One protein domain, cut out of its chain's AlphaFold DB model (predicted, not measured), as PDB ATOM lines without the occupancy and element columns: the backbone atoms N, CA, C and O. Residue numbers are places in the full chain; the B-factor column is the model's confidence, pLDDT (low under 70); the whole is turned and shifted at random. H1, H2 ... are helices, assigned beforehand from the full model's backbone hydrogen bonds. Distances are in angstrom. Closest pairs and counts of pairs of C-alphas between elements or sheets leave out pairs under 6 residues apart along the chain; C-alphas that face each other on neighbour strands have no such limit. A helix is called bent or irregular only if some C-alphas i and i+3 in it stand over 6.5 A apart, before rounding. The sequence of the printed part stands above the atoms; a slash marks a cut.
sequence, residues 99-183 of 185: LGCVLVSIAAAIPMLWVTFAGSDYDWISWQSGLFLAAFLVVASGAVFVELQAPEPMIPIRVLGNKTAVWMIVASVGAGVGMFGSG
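This is residues 99 to 183 of the 185 residues of the protein "MFS family permease" of Paeniglutamicibacter cryotolerans (UniProt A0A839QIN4). Two long helices, H1 and H2, lie side by side as a helical hairpin, and a third long helix, H4, sticks out from it across an open gap. The short helix H3 and the links around it join H4 to the hairpin near the end of H2, in a loose U. You have 85 printed residues with four named helices, H1, H2, H3 and H4 in that order, and no named strand; the class is all helix. The whole is loose, with a radius of gyration of the C-alphas of 15.1 A and spans of 42 by 29 by 17 A.

Find C-alpha 99 at (13.827, -41.816, 1.650); from there H1 runs 26.9 A to residue 117. H1 is neither bent nor irregular, but only just: C-alphas 108 and 111 are 6.4 A apart. Look next at C-alpha 127, at (-0.026, -50.862, 25.259), where H2, residues 127 to 149, sets out over 32.8 A. H3 is residues 157 to 160. H4, residues 163 to 181, runs 26.2 A and ends at C-alpha 181, at (14.674, -31.377, 31.923).

Start with the hairpin: H1 and H2 touch, and their closest C-alphas, those of Leu 103 and Ala 143, are 5.2 A apart. They run opposite ways at a shallow tilt of 18 degrees. H3 is close to H2 but not clearly touching, with the closest C-alphas, of Leu 148 and Ile 157, 7.2 A apart. H3 and H4 are also close but not clearly touching; C-alphas 160 and 166 come closest, at 5.9 A. H4 is apart from both H1 and H2. Each O i to N i+4 pair is within hydrogen-bond range in H2 and H4, and 13 of 15 are in H1; H3 is too short for such a pair.

The C-alphas farthest apart, those of Ser 120 and Pro 151, are 42.2 A apart. The printed part has no cut and no long link; the link from H3 to H4 is tight. Residues 161 to 168 and 170 to 183 stand free. The mean pLDDT of the printed part is 76.1, and it is under 70 at residues 148 to 161 and 180 to 183.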
ATOM      1  N   LEU A  99      14.416 -40.744   0.852       74.56
ATOM      2  CA  LEU A  99      13.827 -41.816   1.650       74.56
ATOM      3  C   LEU A  99      14.454 -41.854   3.049       74.56
ATOM      4  O   LEU A  99      13.720 -41.848   4.036       74.56
ATOM      5  N   GLY A 100      15.788 -41.814   3.135       70.56
ATOM      6  CA  GLY A 100      16.524 -41.716   4.393       70.56
ATOM      7  C   GLY A 100      16.153 -40.453   5.169       70.56
ATOM      8  O   GLY A 100      15.784 -40.543   6.337       70.56
ATOM      9  N   CYS A 101      16.112 -39.287   4.508       73.44
ATOM     10  CA  CYS A 101      15.676 -38.027   5.126       73.44
ATOM     11  C   CYS A 101      14.285 -38.124   5.771       73.44
ATOM     12  O   CYS A 101      14.082 -37.657   6.897       73.44
ATOM     13  N   VAL A 102      13.315 -38.719   5.069       79.44
ATOM     14  CA  VAL A 102      11.945 -38.883   5.576       79.44
ATOM     15  C   VAL A 102      11.916 -39.872   6.738       79.44
ATOM     16  O   VAL A 102      11.330 -39.569   7.776       79.44
ATOM     17  N   LEU A 103      12.582 -41.019   6.606       78.31
ATOM     18  CA  LEU A 103      12.653 -42.040   7.654       78.31
ATOM     19  C   LEU A 103      13.294 -41.509   8.939       78.31
ATOM     20  O   LEU A 103      12.736 -41.708  10.014       78.31
ATOM     21  N   VAL A 104      14.406 -40.777   8.837       77.81
ATOM     22  CA  VAL A 104      15.073 -40.143   9.986       77.81
ATOM     23  C   VAL A 104      14.177 -39.078  10.620       77.81
ATOM     24  O   VAL A 104      14.062 -39.019  11.844       77.81
ATOM     25  N   SER A 105      13.480 -38.277   9.808       79.62
ATOM     26  CA  SER A 105      12.536 -37.269  10.313       79.62
ATOM     27  C   SER A 105      11.376 -37.908  11.086       79.62
ATOM     28  O   SER A 105      11.007 -37.426  12.156       79.62
ATOM     29  N   ILE A 106      10.825 -39.019  10.586       83.06
ATOM     30  CA  ILE A 106       9.758 -39.770  11.262       83.06
ATOM     31  C   ILE A 106      10.300 -40.446  12.527       83.06
ATOM     32  O   ILE A 106       9.667 -40.356  13.578       83.06
ATOM     33  N   ALA A 107      11.483 -41.062  12.463       82.56
ATOM     34  CA  ALA A 107      12.129 -41.677  13.621       82.56
ATOM     35  C   ALA A 107      12.348 -40.662  14.753       82.56
ATOM     36  O   ALA A 107      12.141 -41.000  15.912       82.56
ATOM     37  N   ALA A 108      12.707 -39.415  14.432       81.19
ATOM     38  CA  ALA A 108      12.843 -38.343  15.418       81.19
ATOM     39  C   ALA A 108      11.489 -37.853  15.971       81.19
ATOM     40  O   ALA A 108      11.396 -37.488  17.142       81.19
ATOM     41  N   ALA A 109      10.431 -37.857  15.154       84.12
ATOM     42  CA  ALA A 109       9.102 -37.404  15.563       84.12
ATOM     43  C   ALA A 109       8.383 -38.394  16.498       84.12
ATOM     44  O   ALA A 109       7.664 -37.962  17.399       84.12
ATOM     45  N   ILE A 110       8.575 -39.708  16.318       85.25
ATOM     46  CA  ILE A 110       7.866 -40.749  17.085       85.25
ATOM     47  C   ILE A 110       8.095 -40.628  18.608       85.25
ATOM     48  O   ILE A 110       7.100 -40.576  19.332       85.25
ATOM     49  N   PRO A 111       9.335 -40.525  19.132       82.69
ATOM     50  CA  PRO A 111       9.571 -40.341  20.565       82.69
ATOM     51  C   PRO A 111       8.979 -39.038  21.097       82.69
ATOM     52  O   PRO A 111       8.493 -38.994  22.222       82.69
ATOM     53  N   MET A 112       8.989 -37.977  20.286       81.44
ATOM     54  CA  MET A 112       8.434 -36.687  20.683       81.44
ATOM     55  C   MET A 112       6.909 -36.749  20.813       81.44
ATOM     56  O   MET A 112       6.358 -36.237  21.786       81.44
ATOM     57  N   LEU A 113       6.228 -37.432  19.887       83.19
ATOM     58  CA  LEU A 113       4.793 -37.715  19.990       83.19
ATOM     59  C   LEU A 113       4.481 -38.620  21.184       83.19
ATOM     60  O   LEU A 113       3.523 -38.353  21.904       83.19
ATOM     61  N   TRP A 114       5.305 -39.642  21.429       83.25
ATOM     62  CA  TRP A 114       5.147 -40.520  22.585       83.25
ATOM     63  C   TRP A 114       5.190 -39.732  23.899       83.25
ATOM     64  O   TRP A 114       4.239 -39.793  24.666       83.25
ATOM     65  N   VAL A 115       6.222 -38.911  24.115       82.12
ATOM     66  CA  VAL A 115       6.348 -38.076  25.325       82.12
ATOM     67  C   VAL A 115       5.238 -37.024  25.428       82.12
ATOM     68  O   VAL A 115       4.830 -36.678  26.529       82.12
ATOM     69  N   THR A 116       4.724 -36.521  24.302       82.94
ATOM     70  CA  THR A 116       3.638 -35.523  24.301       82.94
ATOM     71  C   THR A 116       2.309 -36.105  24.794       82.94
ATOM     72  O   THR A 116       1.549 -35.416  25.476       82.94
ATOM     73  N   PHE A 117       2.014 -37.359  24.444       81.12
ATOM     74  CA  PHE A 117       0.752 -38.017  24.798       81.12
ATOM     75  C   PHE A 117       0.850 -38.911  26.047       81.12
ATOM     76  O   PHE A 117      -0.164 -39.191  26.690       81.12
ATOM     77  N   ALA A 118       2.056 -39.348  26.414       81.00
ATOM     78  CA  ALA A 118       2.299 -40.104  27.635       81.00
ATOM     79  C   ALA A 118       2.047 -39.228  28.874       81.00
ATOM     80  O   ALA A 118       2.637 -38.164  29.044       81.00
ATOM     81  N   GLY A 119       1.162 -39.689  29.754       76.50
ATOM     82  CA  GLY A 119       0.733 -38.984  30.962       76.50
ATOM     83  C   GLY A 119      -0.454 -38.033  30.772       76.50
ATOM     84  O   GLY A 119      -0.992 -37.570  31.774       76.50
ATOM     85  N   SER A 120      -0.883 -37.758  29.534       78.19
ATOM     86  CA  SER A 120      -2.082 -36.958  29.235       78.19
ATOM     87  C   SER A 120      -3.229 -37.826  28.712       78.19
ATOM     88  O   SER A 120      -4.279 -37.886  29.346       78.19
ATOM     89  N   ASP A 121      -3.012 -38.539  27.602       79.50
ATOM     90  CA  ASP A 121      -4.024 -39.387  26.952       79.50
ATOM     91  C   ASP A 121      -3.903 -40.872  27.333       79.50
ATOM     92  O   ASP A 121      -4.883 -41.618  27.280       79.50
ATOM     93  N   TYR A 122      -2.704 -41.327  27.707       81.75
ATOM     94  CA  TYR A 122      -2.454 -42.698  28.159       81.75
ATOM     95  C   TYR A 122      -1.313 -42.768  29.176       81.75
ATOM     96  O   TYR A 122      -0.408 -41.934  29.179       81.75
ATOM     97  N   ASP A 123      -1.324 -43.800  30.023       83.06
ATOM     98  CA  ASP A 123      -0.274 -44.017  31.019       83.06
ATOM     99  C   ASP A 123       1.079 -44.331  30.374       83.06
ATOM    100  O   ASP A 123       1.176 -44.984  29.330       83.06
ATOM    101  N   TRP A 124       2.151 -43.933  31.060       76.88
ATOM    102  CA  TRP A 124       3.532 -44.191  30.646       76.88
ATOM    103  C   TRP A 124       3.791 -45.670  30.345       76.88
ATOM    104  O   TRP A 124       4.436 -45.992  29.347       76.88
ATOM    105  N   ILE A 125       3.231 -46.571  31.157       81.25
ATOM    106  CA  ILE A 125       3.282 -48.020  30.950       81.25
ATOM    107  C   ILE A 125       1.908 -48.477  30.459       81.25
ATOM    108  O   ILE A 125       1.027 -48.825  31.238       81.25
ATOM    109  N   SER A 126       1.728 -48.453  29.142       82.06
ATOM    110  CA  SER A 126       0.491 -48.842  28.466       82.06
ATOM    111  C   SER A 126       0.796 -49.534  27.138       82.06
ATOM    112  O   SER A 126       1.920 -49.479  26.626       82.06
ATOM    113  N   TRP A 127      -0.201 -50.203  26.556       86.38
ATOM    114  CA  TRP A 127      -0.026 -50.862  25.259       86.38
ATOM    115  C   TRP A 127       0.249 -49.843  24.138       86.38
ATOM    116  O   TRP A 127       0.989 -50.155  23.209       86.38
ATOM    117  N   GLN A 128      -0.270 -48.611  24.258       84.94
ATOM    118  CA  GLN A 128       0.020 -47.499  23.350       84.94
ATOM    119  C   GLN A 128       1.496 -47.102  23.422       84.94
ATOM    120  O   GLN A 128       2.143 -46.979  22.385       84.94
ATOM    121  N   SER A 129       2.060 -46.981  24.628       83.00
ATOM    122  CA  SER A 129       3.500 -46.755  24.810       83.00
ATOM    123  C   SER A 129       4.338 -47.881  24.200       83.00
ATOM    124  O   SER A 129       5.338 -47.619  23.533       83.00
ATOM    125  N   GLY A 130       3.897 -49.135  24.352       82.88
ATOM    126  CA  GLY A 130       4.511 -50.285  23.682       82.88
ATOM    127  C   GLY A 130       4.455 -50.188  22.152       82.88
ATOM    128  O   GLY A 130       5.443 -50.484  21.481       82.88
ATOM    129  N   LEU A 131       3.336 -49.712  21.596       87.38
ATOM    130  CA  LEU A 131       3.160 -49.496  20.159       87.38
ATOM    131  C   LEU A 131       4.079 -48.385  19.632       87.38
ATOM    132  O   LEU A 131       4.714 -48.570  18.598       87.38
ATOM    133  N   PHE A 132       4.193 -47.260  20.344       85.81
ATOM    134  CA  PHE A 132       5.105 -46.172  19.976       85.81
ATOM    135  C   PHE A 132       6.570 -46.610  20.031       85.81
ATOM    136  O   PHE A 132       7.333 -46.297  19.116       85.81
ATOM    137  N   LEU A 133       6.956 -47.387  21.047       86.19
ATOM    138  CA  LEU A 133       8.298 -47.953  21.143       86.19
ATOM    139  C   LEU A 133       8.581 -48.927  19.990       86.19
ATOM    140  O   LEU A 133       9.629 -48.839  19.351       86.19
ATOM    141  N   ALA A 134       7.641 -49.823  19.683       85.81
ATOM    142  CA  ALA A 134       7.769 -50.750  18.562       85.81
ATOM    143  C   ALA A 134       7.850 -50.007  17.218       85.81
ATOM    144  O   ALA A 134       8.722 -50.307  16.404       85.81
ATOM    145  N   ALA A 135       7.003 -48.997  17.002       86.25
ATOM    146  CA  ALA A 135       7.023 -48.160  15.806       86.25
ATOM    147  C   ALA A 135       8.354 -47.409  15.662       86.25
ATOM    148  O   ALA A 135       8.930 -47.391  14.575       86.25
ATOM    149  N   PHE A 136       8.879 -46.846  16.755       86.31
ATOM    150  CA  PHE A 136      10.190 -46.204  16.765       86.31
ATOM    151  C   PHE A 136      11.290 -47.184  16.360       86.31
ATOM    152  O   PHE A 136      12.065 -46.880  15.458       86.31
ATOM    153  N   LEU A 137      11.332 -48.372  16.971       86.44
ATOM    154  CA  LEU A 137      12.338 -49.386  16.651       86.44
ATOM    155  C   LEU A 137      12.255 -49.822  15.186       86.44
ATOM    156  O   LEU A 137      13.289 -49.909  14.528       86.44
ATOM    157  N   VAL A 138      11.055 -50.041  14.644       86.75
ATOM    158  CA  VAL A 138      10.865 -50.431  13.237       86.75
ATOM    159  C   VAL A 138      11.329 -49.326  12.287       86.75
ATOM    160  O   VAL A 138      12.106 -49.596  11.371       86.75
ATOM    161  N   VAL A 139      10.902 -48.081  12.510       84.31
ATOM    162  CA  VAL A 139      11.262 -46.948  11.645       84.31
ATOM    163  C   VAL A 139      12.749 -46.619  11.756       84.31
ATOM    164  O   VAL A 139      13.388 -46.394  10.733       84.31
ATOM    165  N   ALA A 140      13.329 -46.655  12.957       80.88
ATOM    166  CA  ALA A 140      14.760 -46.447  13.161       80.88
ATOM    167  C   ALA A 140      15.593 -47.551  12.493       80.88
ATOM    168  O   ALA A 140      16.573 -47.254  11.817       80.88
ATOM    169  N   SER A 141      15.176 -48.816  12.609       80.88
ATOM    170  CA  SER A 141      15.835 -49.937  11.922       80.88
ATOM    171  C   SER A 141      15.762 -49.781  10.402       80.88
ATOM    172  O   SER A 141      16.755 -49.987   9.708       80.88
ATOM    173  N   GLY A 142      14.597 -49.373   9.886       79.25
ATOM    174  CA  GLY A 142      14.395 -49.072   8.470       79.25
ATOM    175  C   GLY A 142      15.255 -47.904   7.991       79.25
ATOM    176  O   GLY A 142      15.876 -48.006   6.938       79.25
ATOM    177  N   ALA A 143      15.356 -46.832   8.781       77.44
ATOM    178  CA  ALA A 143      16.226 -45.691   8.502       77.44
ATOM    179  C   ALA A 143      17.693 -46.127   8.402       77.44
ATOM    180  O   ALA A 143      18.344 -45.836   7.406       77.44
ATOM    181  N   VAL A 144      18.181 -46.906   9.374       76.81
ATOM    182  CA  VAL A 144      19.553 -47.439   9.372       76.81
ATOM    183  C   VAL A 144      19.795 -48.338   8.160       76.81
ATOM    184  O   VAL A 144      20.840 -48.244   7.525       76.81
ATOM    185  N   PHE A 145      18.845 -49.204   7.808       77.00
ATOM    186  CA  PHE A 145      18.982 -50.088   6.651       77.00
ATOM    187  C   PHE A 145      19.039 -49.313   5.329       77.00
ATOM    188  O   PHE A 145      19.872 -49.615   4.476       77.00
ATOM    189  N   VAL A 146      18.191 -48.291   5.181       76.88
ATOM    190  CA  VAL A 146      18.192 -47.396   4.018       76.88
ATOM    191  C   VAL A 146      19.490 -46.599   3.955       76.88
ATOM    192  O   VAL A 146      20.119 -46.574   2.902       76.88
ATOM    193  N   GLU A 147      19.958 -46.042   5.074       71.75
ATOM    194  CA  GLU A 147      21.229 -45.311   5.131       71.75
ATOM    195  C   GLU A 147      22.439 -46.213   4.840       71.75
ATOM    196  O   GLU A 147      23.394 -45.778   4.205       71.75
ATOM    197  N   LEU A 148      22.414 -47.486   5.245       68.56
ATOM    198  CA  LEU A 148      23.481 -48.445   4.926       68.56
ATOM    199  C   LEU A 148      23.531 -48.810   3.435       68.56
ATOM    200  O   LEU A 148      24.598 -49.172   2.935       68.56
ATOM    201  N   GLN A 149      22.397 -48.743   2.736       66.50
ATOM    202  CA  GLN A 149      22.298 -49.025   1.301       66.50
ATOM    203  C   GLN A 149      22.392 -47.768   0.429       66.50
ATOM    204  O   GLN A 149      22.605 -47.879  -0.782       66.50
ATOM    205  N   ALA A 150      22.239 -46.581   1.020       64.50
ATOM    206  CA  ALA A 150      22.286 -45.318   0.309       64.50
ATOM    207  C   ALA A 150      23.686 -45.089  -0.302       64.50
ATOM    208  O   ALA A 150      24.693 -45.183   0.403       64.50
ATOM    209  N   PRO A 151      23.783 -44.746  -1.602       55.84
ATOM    210  CA  PRO A 151      25.058 -44.431  -2.253       55.84
ATOM    211  C   PRO A 151      25.776 -43.221  -1.633       55.84
ATOM    212  O   PRO A 151      27.002 -43.142  -1.668       55.84
ATOM    213  N   GLU A 152      25.008 -42.288  -1.066       58.50
ATOM    214  CA  GLU A 152      25.481 -41.091  -0.367       58.50
ATOM    215  C   GLU A 152      24.716 -40.951   0.963       58.50
ATOM    216  O   GLU A 152      23.727 -40.220   1.028       58.50
ATOM    217  N   PRO A 153      25.123 -41.673   2.024       57.69
ATOM    218  CA  PRO A 153      24.406 -41.655   3.292       57.69
ATOM    219  C   PRO A 153      24.492 -40.279   3.959       57.69
ATOM    220  O   PRO A 153      25.582 -39.710   4.086       57.69
ATOM    221  N   MET A 154      23.348 -39.764   4.428       57.59
ATOM    222  CA  MET A 154      23.280 -38.487   5.151       57.59
ATOM    223  C   MET A 154      24.045 -38.552   6.478       57.59
ATOM    224  O   MET A 154      24.747 -37.606   6.844       57.59
ATOM    225  N   ILE A 155      23.973 -39.697   7.159       58.88
ATOM    226  CA  ILE A 155      24.804 -40.027   8.312       58.88
ATOM    227  C   ILE A 155      25.818 -41.079   7.858       58.88
ATOM    228  O   ILE A 155      25.463 -42.242   7.666       58.88
ATOM    229  N   PRO A 156      27.107 -40.735   7.687       59.97
ATOM    230  CA  PRO A 156      28.098 -41.752   7.394       59.97
ATOM    231  C   PRO A 156      28.204 -42.673   8.613       59.97
ATOM    232  O   PRO A 156      28.839 -42.306   9.599       59.97
ATOM    233  N   ILE A 157      27.628 -43.885   8.548       59.09
ATOM    234  CA  ILE A 157      27.684 -44.908   9.618       59.09
ATOM    235  C   ILE A 157      29.126 -45.131  10.123       59.09
ATOM    236  O   ILE A 157      29.354 -45.456  11.285       59.09
ATOM    237  N   ARG A 158      30.134 -44.876   9.279       60.22
ATOM    238  CA  ARG A 158      31.561 -44.912   9.645       60.22
ATOM    239  C   ARG A 158      31.932 -43.960  10.792       60.22
ATOM    240  O   ARG A 158      32.881 -44.244  11.516       60.22
ATOM    241  N   VAL A 159      31.195 -42.866  10.984       59.97
ATOM    242  CA  VAL A 159      31.375 -41.925  12.101       59.97
ATOM    243  C   VAL A 159      30.980 -42.572  13.428       59.97
ATOM    244  O   VAL A 159      31.700 -42.404  14.405       59.97
ATOM    245  N   LEU A 160      29.921 -43.389  13.454       60.25
ATOM    246  CA  LEU A 160      29.500 -44.145  14.644       60.25
ATOM    247  C   LEU A 160      30.511 -45.228  15.058       60.25
ATOM    248  O   LEU A 160      30.506 -45.662  16.204       60.25
ATOM    249  N   GLY A 161      31.424 -45.627  14.166       63.12
ATOM    250  CA  GLY A 161      32.551 -46.498  14.512       63.12
ATOM    251  C   GLY A 161      33.625 -45.809  15.365       63.12
ATOM    252  O   GLY A 161      34.429 -46.481  16.012       63.12
ATOM    253  N   ASN A 162      33.655 -44.473  15.398       73.50
ATOM    254  CA  ASN A 162      34.606 -43.726  16.208       73.50
ATOM    255  C   ASN A 162      34.040 -43.493  17.614       73.50
ATOM    256  O   ASN A 162      33.063 -42.765  17.789       73.50
ATOM    257  N   LYS A 163      34.708 -44.053  18.631       72.31
ATOM    258  CA  LYS A 163      34.353 -43.869  20.048       72.31
ATOM    259  C   LYS A 163      34.159 -42.394  20.407       72.31
ATOM    260  O   LYS A 163      33.238 -42.068  21.146       72.31
ATOM    261  N   THR A 164      34.974 -41.498  19.849       76.50
ATOM    262  CA  THR A 164      34.860 -40.052  20.083       76.50
ATOM    263  C   THR A 164      33.520 -39.495  19.605       76.50
ATOM    264  O   THR A 164      32.913 -38.692  20.305       76.50
ATOM    265  N   ALA A 165      33.020 -39.938  18.449       72.31
ATOM    266  CA  ALA A 165      31.733 -39.483  17.934       72.31
ATOM    267  C   ALA A 165      30.566 -40.013  18.778       72.31
ATOM    268  O   ALA A 165      29.643 -39.261  19.079       72.31
ATOM    269  N   VAL A 166      30.634 -41.273  19.223       76.94
ATOM    270  CA  VAL A 166      29.624 -41.855  20.124       76.94
ATOM    271  C   VAL A 166      29.554 -41.068  21.433       76.94
ATOM    272  O   VAL A 166      28.469 -40.666  21.845       76.94
ATOM    273  N   TRP A 167      30.702 -40.765  22.048       79.56
ATOM    274  CA  TRP A 167      30.745 -39.942  23.259       79.56
ATOM    275  C   TRP A 167      30.216 -38.525  23.033       79.56
ATOM    276  O   TRP A 167      29.531 -38.000  23.905       79.56
ATOM    277  N   MET A 168      30.462 -37.917  21.868       78.12
ATOM    278  CA  MET A 168      29.880 -36.613  21.527       78.12
ATOM    279  C   MET A 168      28.354 -36.673  21.399       78.12
ATOM    280  O   MET A 168      27.672 -35.772  21.883       78.12
ATOM    281  N   ILE A 169      27.808 -37.725  20.782       80.38
ATOM    282  CA  ILE A 169      26.355 -37.919  20.661       80.38
ATOM    283  C   ILE A 169      25.736 -38.093  22.051       80.38
ATOM    284  O   ILE A 169      24.793 -37.384  22.388       80.38
ATOM    285  N   VAL A 170      26.307 -38.968  22.884       81.12
ATOM    286  CA  VAL A 170      25.844 -39.190  24.263       81.12
ATOM    287  C   VAL A 170      25.921 -37.901  25.084       81.12
ATOM    288  O   VAL A 170      24.957 -37.555  25.760       81.12
ATOM    289  N   ALA A 171      27.023 -37.154  24.986       81.50
ATOM    290  CA  ALA A 171      27.170 -35.866  25.660       81.50
ATOM    291  C   ALA A 171      26.134 -34.840  25.179       81.50
ATOM    292  O   ALA A 171      25.594 -34.099  25.992       81.50
ATOM    293  N   SER A 172      25.817 -34.820  23.881       77.38
ATOM    294  CA  SER A 172      24.816 -33.913  23.304       77.38
ATOM    295  C   SER A 172      23.402 -34.257  23.769       77.38
ATOM    296  O   SER A 172      22.639 -33.363  24.127       77.38
ATOM    297  N   VAL A 173      23.060 -35.550  23.824       81.00
ATOM    298  CA  VAL A 173      21.789 -36.024  24.392       81.00
ATOM    299  C   VAL A 173      21.711 -35.673  25.875       81.00
ATOM    300  O   VAL A 173      20.713 -35.109  26.309       81.00
ATOM    301  N   GLY A 174      22.774 -35.935  26.641       81.56
ATOM    302  CA  GLY A 174      22.840 -35.592  28.062       81.56
ATOM    303  C   GLY A 174      22.696 -34.091  28.312       81.56
ATOM    304  O   GLY A 174      21.926 -33.686  29.179       81.56
ATOM    305  N   ALA A 175      23.366 -33.259  27.513       78.56
ATOM    306  CA  ALA A 175      23.223 -31.809  27.569       78.56
ATOM    307  C   ALA A 175      21.791 -31.366  27.232       78.56
ATOM    308  O   ALA A 175      21.244 -30.519  27.930       78.56
ATOM    309  N   GLY A 176      21.161 -31.965  26.216       72.31
ATOM    310  CA  GLY A 176      19.766 -31.693  25.864       72.31
ATOM    311  C   GLY A 176      18.791 -32.060  26.985       72.31
ATOM    312  O   GLY A 176      17.959 -31.241  27.367       72.31
ATOM    313  N   VAL A 177      18.935 -33.255  27.565       79.06
ATOM    314  CA  VAL A 177      18.139 -33.695  28.722       79.06
ATOM    315  C   VAL A 177      18.346 -32.759  29.910       79.06
ATOM    316  O   VAL A 177      17.373 -32.391  30.554       79.06
ATOM    317  N   GLY A 178      19.580 -32.324  30.174       77.50
ATOM    318  CA  GLY A 178      19.863 -31.351  31.226       77.50
ATOM    319  C   GLY A 178      19.172 -30.011  30.977       77.50
ATOM    320  O   GLY A 178      18.465 -29.521  31.846       77.50
ATOM    321  N   MET A 179      19.324 -29.450  29.775       74.50
ATOM    322  CA  MET A 179      18.840 -28.110  29.434       74.50
ATOM    323  C   MET A 179      17.307 -28.006  29.407       74.50
ATOM    324  O   MET A 179      16.759 -26.979  29.796       74.50
ATOM    325  N   PHE A 180      16.613 -29.052  28.947       67.38
ATOM    326  CA  PHE A 180      15.148 -29.071  28.878       67.38
ATOM    327  C   PHE A 180      14.497 -29.739  30.092       67.38
ATOM    328  O   PHE A 180      13.417 -29.326  30.498       67.38
ATOM    329  N   GLY A 181      15.152 -30.727  30.705       64.94
ATOM    330  CA  GLY A 181      14.674 -31.377  31.923       64.94
ATOM    331  C   GLY A 181      14.711 -30.448  33.135       64.94
ATOM    332  O   GLY A 181      13.761 -30.440  33.909       64.94
ATOM    333  N   SER A 182      15.739 -29.600  33.267       60.69
ATOM    334  CA  SER A 182      15.823 -28.616  34.359       60.69
ATOM    335  C   SER A 182      14.885 -27.417  34.199       60.69
ATOM    336  O   SER A 182      14.814 -26.581  35.086       60.69
ATOM    337  N   GLY A 183      14.254 -27.248  33.033       52.34
ATOM    338  CA  GLY A 183      13.289 -26.169  32.805       52.34
ATOM    339  C   GLY A 183      11.865 -26.528  33.237       52.34
ATOM    340  O   GLY A 183      11.011 -25.647  33.288       52.34
TER     341      GLY A 183